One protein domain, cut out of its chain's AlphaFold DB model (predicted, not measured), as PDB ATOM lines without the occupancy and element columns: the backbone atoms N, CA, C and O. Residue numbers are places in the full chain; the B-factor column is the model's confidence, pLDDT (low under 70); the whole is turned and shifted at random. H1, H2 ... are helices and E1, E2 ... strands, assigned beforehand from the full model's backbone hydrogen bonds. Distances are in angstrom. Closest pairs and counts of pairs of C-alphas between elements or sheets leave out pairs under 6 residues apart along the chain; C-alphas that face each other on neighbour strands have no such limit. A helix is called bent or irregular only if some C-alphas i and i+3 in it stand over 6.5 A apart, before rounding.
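This is residues 86 to 144 of the 170 residues of the protein "RES domain-containing protein" of Burkholderia cenocepacia (UniProt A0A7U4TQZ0). A long hairpin of two strands, E1 and E2, both strongly bent partway along, makes one end of the model. From the open end of this hairpin the chain runs on in a wide, loose curve through two short helices, H1 and H2, and an unnamed tail, residues 131 to 144, that folds back towards the hairpin's side, while residues 86 to 94 lie within the curve. The printed part has 59 residues, with two named strands and two named helices in the order E1, E2, H1, H2; the two-stranded sheet has the order E1 - E2 and is antiparallel. The class is mixed, helices and strands, with under half of the printed residues in named elements. The whole is only just extended, close to loose, with a radius of gyration of the C-alphas of 15.9 A, and it is only just flat, spanning 50 by 25 by 13 A.

E1 is residues 95 to 102, 19.3 A from first to last C-alpha, and begins at C-alpha 95 at (38.924, 100.088, 124.539). E2, residues 108 to 116, is the longest strand at 21.7 A and ends at C-alpha 116 at (35.536, 98.527, 121.589). H1, residues 120 to 124, measures 8.3 A; it is neither bent nor irregular, but only just: C-alphas 120 and 123 are 6.1 A apart. H2, residues 126 to 130, measures 9.4 A and ends at C-alpha 130 at (52.815, 85.338, 127.449). H2 is irregular, with C-alphas 126 and 129 7.1 A apart.

E1 and E2 form a hairpin, antiparallel at 158 degrees between their directions. Near the open end, N 96 and O 115 are within hydrogen-bond range at 2.8 A; nearer the turn, N 109 and O 101 are at 3.0 A. C-alphas 99 and 112 face each other at 4.0 A. E1 bends by 73 degrees at residue 99, and E2 bends by 69 degrees at residue 111. E1 is apart from H1 and H2, and E2 is apart from H2. H1 and H2 meet only through their link. In each of H1 and H2, 0 of 1 O i to N i+4 pairs and 1 of 2 O i to N i+3 pairs are within hydrogen-bond range.

The two C-alphas farthest apart, those of Glu 105 and Arg 132, are 50.8 A apart. The printed part has no cut, and the links E1 to E2, E2 to H1 and H1 to H2 are tight. Residues 131 to 144 hold no named element. The mean pLDDT of the printed part is 76.6; residues 87 to 94 and 120 to 133 are under 70.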
ATOM      1  N   ARG A  86      42.464  86.481 128.431       73.62
ATOM      2  CA  ARG A  86      42.266  87.717 127.682       73.62
ATOM      3  C   ARG A  86      40.844  87.747 127.119       73.62
ATOM      4  O   ARG A  86      40.501  86.973 126.230       73.62
ATOM      5  N   PHE A  87      40.015  88.640 127.654       68.75
ATOM      6  CA  PHE A  87      38.610  88.748 127.265       68.75
ATOM      7  C   PHE A  87      38.447  89.370 125.862       68.75
ATOM      8  O   PHE A  87      37.709  88.863 125.024       68.75
ATOM      9  N   PHE A  88      39.210  90.422 125.555       65.00
ATOM     10  CA  PHE A  88      39.061  91.226 124.333       65.00
ATOM     11  C   PHE A  88      39.865  90.715 123.117       65.00
ATOM     12  O   PHE A  88      40.278  91.513 122.284       65.00
ATOM     13  N   LYS A  89      40.091  89.399 122.963       62.16
ATOM     14  CA  LYS A  89      40.894  88.855 121.836       62.16
ATOM     15  C   LYS A  89      40.382  89.260 120.443       62.16
ATOM     16  O   LYS A  89      41.180  89.379 119.522       62.16
ATOM     17  N   ARG A  90      39.068  89.474 120.295       58.00
ATOM     18  CA  ARG A  90      38.395  89.844 119.032       58.00
ATOM     19  C   ARG A  90      38.099  91.346 118.902       58.00
ATOM     20  O   ARG A  90      37.673  91.820 117.856       58.00
ATOM     21  N   HIS A  91      38.298  92.093 119.978       58.12
ATOM     22  CA  HIS A  91      37.766  93.440 120.159       58.12
ATOM     23  C   HIS A  91      38.842  94.527 120.010       58.12
ATOM     24  O   HIS A  91      38.661  95.635 120.507       58.12
ATOM     25  N   GLY A  92      39.952  94.200 119.334       60.50
ATOM     26  CA  GLY A  92      41.066  95.117 119.118       60.50
ATOM     27  C   GLY A  92      41.821  95.489 120.393       60.50
ATOM     28  O   GLY A  92      41.557  94.988 121.486       60.50
ATOM     29  N   ARG A  93      42.837  96.347 120.243       64.44
ATOM     30  CA  ARG A  93      43.628  96.884 121.367       64.44
ATOM     31  C   ARG A  93      43.044  98.177 121.949       64.44
ATOM     32  O   ARG A  93      43.496  98.620 122.999       64.44
ATOM     33  N   GLU A  94      42.061  98.769 121.276       69.31
ATOM     34  CA  GLU A  94      41.438 100.030 121.671       69.31
ATOM     35  C   GLU A  94      40.116  99.775 122.398       69.31
ATOM     36  O   GLU A  94      39.146  99.285 121.818       69.31
ATOM     37  N   LEU A  95      40.096 100.133 123.680       77.38
ATOM     38  CA  LEU A  95      38.924 100.088 124.539       77.38
ATOM     39  C   LEU A  95      38.703 101.480 125.126       77.38
ATOM     40  O   LEU A  95      39.586 102.023 125.787       77.38
ATOM     41  N   ASN A  96      37.527 102.045 124.880       84.88
ATOM     42  CA  ASN A  96      37.134 103.358 125.373       84.88
ATOM     43  C   ASN A  96      36.039 103.186 126.420       84.88
ATOM     44  O   ASN A  96      35.032 102.530 126.167       84.88
ATOM     45  N   ALA A  97      36.232 103.768 127.598       87.88
ATOM     46  CA  ALA A  97      35.226 103.784 128.648       87.88
ATOM     47  C   ALA A  97      34.679 105.204 128.798       87.88
ATOM     48  O   ALA A  97      35.444 106.157 128.953       87.88
ATOM     49  N   TYR A  98      33.359 105.325 128.785       89.69
ATOM     50  CA  TYR A  98      32.639 106.568 129.030       89.69
ATOM     51  C   TYR A  98      31.793 106.374 130.280       89.69
ATOM     52  O   TYR A  98      31.208 105.313 130.465       89.69
ATOM     53  N   LEU A  99      31.763 107.366 131.167       90.81
ATOM     54  CA  LEU A  99      30.962 107.316 132.399       90.81
ATOM     55  C   LEU A  99      29.638 108.066 132.271       90.81
ATOM     56  O   LEU A  99      28.721 107.857 133.063       90.81
ATOM     57  N   TYR A 100      29.567 108.949 131.288       91.56
ATOM     58  CA  TYR A 100      28.467 109.859 131.088       91.56
ATOM     59  C   TYR A 100      28.132 109.916 129.607       91.56
ATOM     60  O   TYR A 100      29.034 109.866 128.768       91.56
ATOM     61  N   GLU A 101      26.850 110.068 129.327       91.88
ATOM     62  CA  GLU A 101      26.319 110.333 127.998       91.88
ATOM     63  C   GLU A 101      25.799 111.771 127.966       91.88
ATOM     64  O   GLU A 101      25.388 112.302 129.002       91.88
ATOM     65  N   THR A 102      25.900 112.407 126.803       93.38
ATOM     66  CA  THR A 102      25.458 113.782 126.575       93.38
ATOM     67  C   THR A 102      24.497 113.776 125.399       93.38
ATOM     68  O   THR A 102      24.831 113.201 124.361       93.38
ATOM     69  N   ASP A 103      23.323 114.377 125.563       92.12
ATOM     70  CA  ASP A 103      22.361 114.519 124.470       92.12
ATOM     71  C   ASP A 103      22.673 115.719 123.563       92.12
ATOM     72  O   ASP A 103      23.646 116.454 123.749       92.12
ATOM     73  N   ASP A 104      21.822 115.911 122.556       92.06
ATOM     74  CA  ASP A 104      21.932 116.995 121.581       92.06
ATOM     75  C   ASP A 104      21.708 118.392 122.197       92.06
ATOM     76  O   ASP A 104      22.108 119.397 121.603       92.06
ATOM     77  N   GLU A 105      21.089 118.475 123.381       92.38
ATOM     78  CA  GLU A 105      20.879 119.720 124.133       92.38
ATOM     79  C   GLU A 105      22.060 120.035 125.071       92.38
ATOM     80  O   GLU A 105      22.182 121.157 125.571       92.38
ATOM     81  N   GLY A 106      22.988 119.087 125.234       90.00
ATOM     82  CA  GLY A 106      24.172 119.211 126.078       90.00
ATOM     83  C   GLY A 106      23.956 118.738 127.515       90.00
ATOM     84  O   GLY A 106      24.864 118.896 128.338       90.00
ATOM     85  N   ASP A 107      22.803 118.146 127.826       92.50
ATOM     86  CA  ASP A 107      22.523 117.589 129.142       92.50
ATOM     87  C   ASP A 107      23.278 116.271 129.325       92.50
ATOM     88  O   ASP A 107      23.290 115.395 128.460       92.50
ATOM     89  N   GLN A 108      23.945 116.135 130.474       93.50
ATOM     90  CA  GLN A 108      24.830 115.014 130.772       93.50
ATOM     91  C   GLN A 108      24.267 114.152 131.907       93.50
ATOM     92  O   GLN A 108      24.027 114.649 133.008       93.50
ATOM     93  N   TRP A 109      24.123 112.841 131.685       92.88
ATOM     94  CA  TRP A 109      23.686 111.896 132.720       92.88
ATOM     95  C   TRP A 109      24.657 110.730 132.890       92.88
ATOM     96  O   TRP A 109      25.394 110.347 131.982       92.88
ATOM     97  N   PHE A 110      24.682 110.173 134.104       91.12
ATOM     98  CA  PHE A 110      25.551 109.054 134.452       91.12
ATOM     99  C   PHE A 110      25.068 107.779 133.760       91.12
ATOM    100  O   PHE A 110      24.012 107.235 134.090       91.12
ATOM    101  N   HIS A 111      25.852 107.307 132.796       91.12
ATOM    102  CA  HIS A 111      25.537 106.138 131.994       91.12
ATOM    103  C   HIS A 111      26.836 105.471 131.519       91.12
ATOM    104  O   HIS A 111      27.355 105.783 130.446       91.12
ATOM    105  N   PRO A 112      27.427 104.595 132.350       90.38
ATOM    106  CA  PRO A 112      28.723 104.025 132.051       90.38
ATOM    107  C   PRO A 112      28.654 102.980 130.941       90.38
ATOM    108  O   PRO A 112      27.888 102.020 131.014       90.38
ATOM    109  N   GLN A 113      29.510 103.142 129.940       87.94
ATOM    110  CA  GLN A 113      29.592 102.283 128.772       87.94
ATOM    111  C   GLN A 113      31.049 102.011 128.405       87.94
ATOM    112  O   GLN A 113      31.927 102.860 128.560       87.94
ATOM    113  N   VAL A 114      31.296 100.820 127.866       85.88
ATOM    114  CA  VAL A 114      32.589 100.441 127.302       85.88
ATOM    115  C   VAL A 114      32.402 100.140 125.826       85.88
ATOM    116  O   VAL A 114      31.608  99.280 125.452       85.88
ATOM    117  N   TRP A 115      33.158 100.846 125.001       84.19
ATOM    118  CA  TRP A 115      33.156 100.745 123.554       84.19
ATOM    119  C   TRP A 115      34.467 100.114 123.111       84.19
ATOM    120  O   TRP A 115      35.544 100.480 123.583       84.19
ATOM    121  N   TYR A 116      34.378  99.172 122.186       81.69
ATOM    122  CA  TYR A 116      35.536  98.527 121.589       81.69
ATOM    123  C   TYR A 116      35.371  98.502 120.076       81.69
ATOM    124  O   TYR A 116      34.254  98.527 119.556       81.69
ATOM    125  N   LYS A 117      36.491  98.419 119.363       79.19
ATOM    126  CA  LYS A 117      36.494  98.259 117.912       79.19
ATOM    127  C   LYS A 117      37.002  96.871 117.570       79.19
ATOM    128  O   LYS A 117      38.138  96.543 117.885       79.19
ATOM    129  N   GLU A 118      36.174  96.064 116.913       76.62
ATOM    130  CA  GLU A 118      36.635  94.764 116.431       76.62
ATOM    131  C   GLU A 118      37.834  94.933 115.493       76.62
ATOM    132  O   GLU A 118      37.807  95.739 114.560       76.62
ATOM    133  N   ASP A 119      38.880  94.156 115.755       73.44
ATOM    134  CA  ASP A 119      40.069  94.093 114.918       73.44
ATOM    135  C   ASP A 119      40.313  92.629 114.541       73.44
ATOM    136  O   ASP A 119      40.788  91.846 115.362       73.44
ATOM    137  N   PRO A 120      39.979  92.207 113.314       68.62
ATOM    138  CA  PRO A 120      40.204  90.830 112.895       68.62
ATOM    139  C   PRO A 120      41.695  90.453 112.837       68.62
ATOM    140  O   PRO A 120      42.006  89.264 112.878       68.62
ATOM    141  N   ALA A 121      42.622  91.422 112.788       67.81
ATOM    142  CA  ALA A 121      44.060  91.158 112.836       67.81
ATOM    143  C   ALA A 121      44.565  90.835 114.255       67.81
ATOM    144  O   ALA A 121      45.616  90.209 114.391       67.81
ATOM    145  N   SER A 122      43.808  91.169 115.313       64.62
ATOM    146  CA  SER A 122      44.190  90.872 116.705       64.62
ATOM    147  C   SER A 122      44.120  89.385 117.070       64.62
ATOM    148  O   SER A 122      44.528  89.002 118.163       64.62
ATOM    149  N   LEU A 123      43.618  88.543 116.161       60.31
ATOM    150  CA  LEU A 123      43.623  87.084 116.291       60.31
ATOM    151  C   LEU A 123      44.981  86.452 115.940       60.31
ATOM    152  O   LEU A 123      45.232  85.330 116.363       60.31
ATOM    153  N   ASN A 124      45.839  87.158 115.194       59.16
ATOM    154  CA  ASN A 124      47.163  86.687 114.757       59.16
ATOM    155  C   ASN A 124      48.305  87.299 115.592       59.16
ATOM    156  O   ASN A 124      49.440  87.371 115.130       59.16
ATOM    157  N   ASP A 125      47.993  87.839 116.770       57.06
ATOM    158  CA  ASP A 125      48.925  88.662 117.533       57.06
ATOM    159  C   ASP A 125      50.006  87.783 118.198       57.06
ATOM    160  O   ASP A 125      49.708  87.006 119.101       57.06
ATOM    161  N   ASP A 126      51.271  87.946 117.787       53.88
ATOM    162  CA  ASP A 126      52.467  87.201 118.239       53.88
ATOM    163  C   ASP A 126      52.752  87.275 119.761       53.88
ATOM    164  O   ASP A 126      53.734  86.711 120.235       53.88
ATOM    165  N   TRP A 127      51.911  87.942 120.561       53.38
ATOM    166  CA  TRP A 127      52.015  88.021 122.028       53.38
ATOM    167  C   TRP A 127      51.573  86.742 122.764       53.38
ATOM    168  O   TRP A 127      51.628  86.697 123.996       53.38
ATOM    169  N   ASP A 128      51.217  85.679 122.035       55.66
ATOM    170  CA  ASP A 128      50.933  84.331 122.561       55.66
ATOM    171  C   ASP A 128      52.076  83.745 123.416       55.66
ATOM    172  O   ASP A 128      51.867  82.821 124.201       55.66
ATOM    173  N   PHE A 129      53.297  84.290 123.347       51.44
ATOM    174  CA  PHE A 129      54.388  83.862 124.229       51.44
ATOM    175  C   PHE A 129      54.128  84.134 125.722       51.44
ATOM    176  O   PHE A 129      54.701  83.431 126.558       51.44
ATOM    177  N   LEU A 130      53.275  85.108 126.070       51.59
ATOM    178  CA  LEU A 130      52.815  85.338 127.449       51.59
ATOM    179  C   LEU A 130      51.645  84.423 127.846       51.59
ATOM    180  O   LEU A 130      51.401  84.249 129.036       51.59
ATOM    181  N   GLU A 131      50.957  83.809 126.878       54.62
ATOM    182  CA  GLU A 131      49.848  82.865 127.092       54.62
ATOM    183  C   GLU A 131      50.319  81.405 127.206       54.62
ATOM    184  O   GLU A 131      49.528  80.469 127.140       54.62
ATOM    185  N   ARG A 132      51.623  81.179 127.412       54.16
ATOM    186  CA  ARG A 132      52.195  79.836 127.618       54.16
ATOM    187  C   ARG A 132      51.665  79.109 128.859       54.16
ATOM    188  O   ARG A 132      51.973  77.933 129.040       54.16
ATOM    189  N   THR A 133      50.925  79.798 129.717       61.81
ATOM    190  CA  THR A 133      50.252  79.246 130.888       61.81
ATOM    191  C   THR A 133      48.750  79.188 130.637       61.81
ATOM    192  O   THR A 133      48.148  80.160 130.180       61.81
ATOM    193  N   ASP A 134      48.141  78.042 130.948       74.19
ATOM    194  CA  ASP A 134      46.688  77.890 130.886       74.19
ATOM    195  C   ASP A 134      46.027  78.975 131.756       74.19
ATOM    196  O   ASP A 134      46.381  79.113 132.934       74.19
ATOM    197  N   PRO A 135      45.093  79.777 131.212       80.12
ATOM    198  CA  PRO A 135      44.451  80.825 131.986       80.12
ATOM    199  C   PRO A 135      43.637  80.212 133.131       80.12
ATOM    200  O   PRO A 135      42.836  79.303 132.923       80.12
ATOM    201  N   THR A 136      43.812  80.745 134.339       86.06
ATOM    202  CA  THR A 136      43.160  80.260 135.567       86.06
ATOM    203  C   THR A 136      41.974  81.120 135.994       86.06
ATOM    204  O   THR A 136      41.151  80.683 136.796       86.06
ATOM    205  N   LEU A 137      41.874  82.340 135.465       88.19
ATOM    206  CA  LEU A 137      40.824  83.308 135.770       88.19
ATOM    207  C   LEU A 137      40.183  83.819 134.481       88.19
ATOM    208  O   LEU A 137      40.842  83.903 133.449       88.19
ATOM    209  N   GLU A 138      38.926  84.241 134.539       86.62
ATOM    210  CA  GLU A 138      38.276  84.959 133.442       86.62
ATOM    211  C   GLU A 138      37.454  86.136 133.963       86.62
ATOM    212  O   GLU A 138      36.891  86.097 135.058       86.62
ATOM    213  N   LEU A 139      37.417  87.209 133.176       83.88
ATOM    214  CA  LEU A 139      36.565  88.355 133.456       83.88
ATOM    215  C   LEU A 139      35.126  88.015 133.065       83.88
ATOM    216  O   LEU A 139      34.894  87.537 131.956       83.88
ATOM    217  N   ILE A 140      34.171  88.332 133.942       88.44
ATOM    218  CA  ILE A 140      32.735  88.302 133.647       88.44
ATOM    219  C   ILE A 140      32.304  89.753 133.388       88.44
ATOM    220  O   ILE A 140      32.094  90.504 134.338       88.44
ATOM    221  N   PRO A 141      32.188  90.208 132.130       80.38
ATOM    222  CA  PRO A 141      31.934  91.622 131.843       80.38
ATOM    223  C   PRO A 141      30.617  92.114 132.430       80.38
ATOM    224  O   PRO A 141      30.527  93.245 132.892       80.38
ATOM    225  N   GLN A 142      29.602  91.248 132.453       84.31
ATOM    226  CA  GLN A 142      28.277  91.578 132.970       84.31
ATOM    227  C   GLN A 142      28.263  91.763 134.493       84.31
ATOM    228  O   GLN A 142      27.278  92.264 135.024       84.31
ATOM    229  N   SER A 143      29.329  91.372 135.205       88.56
ATOM    230  CA  SER A 143      29.458  91.617 136.643       88.56
ATOM    231  C   SER A 143      30.196  92.914 136.972       88.56
ATOM    232  O   SER A 143      30.377  93.217 138.151       88.56
ATOM    233  N   ILE A 144      30.678  93.660 135.970       87.69
ATOM    234  CA  ILE A 144      31.336  94.944 136.206       87.69
ATOM    235  C   ILE A 144      30.275  95.950 136.645       87.69
ATOM    236  O   ILE A 144      29.282  96.173 135.958       87.69
TER     237      ILE A 144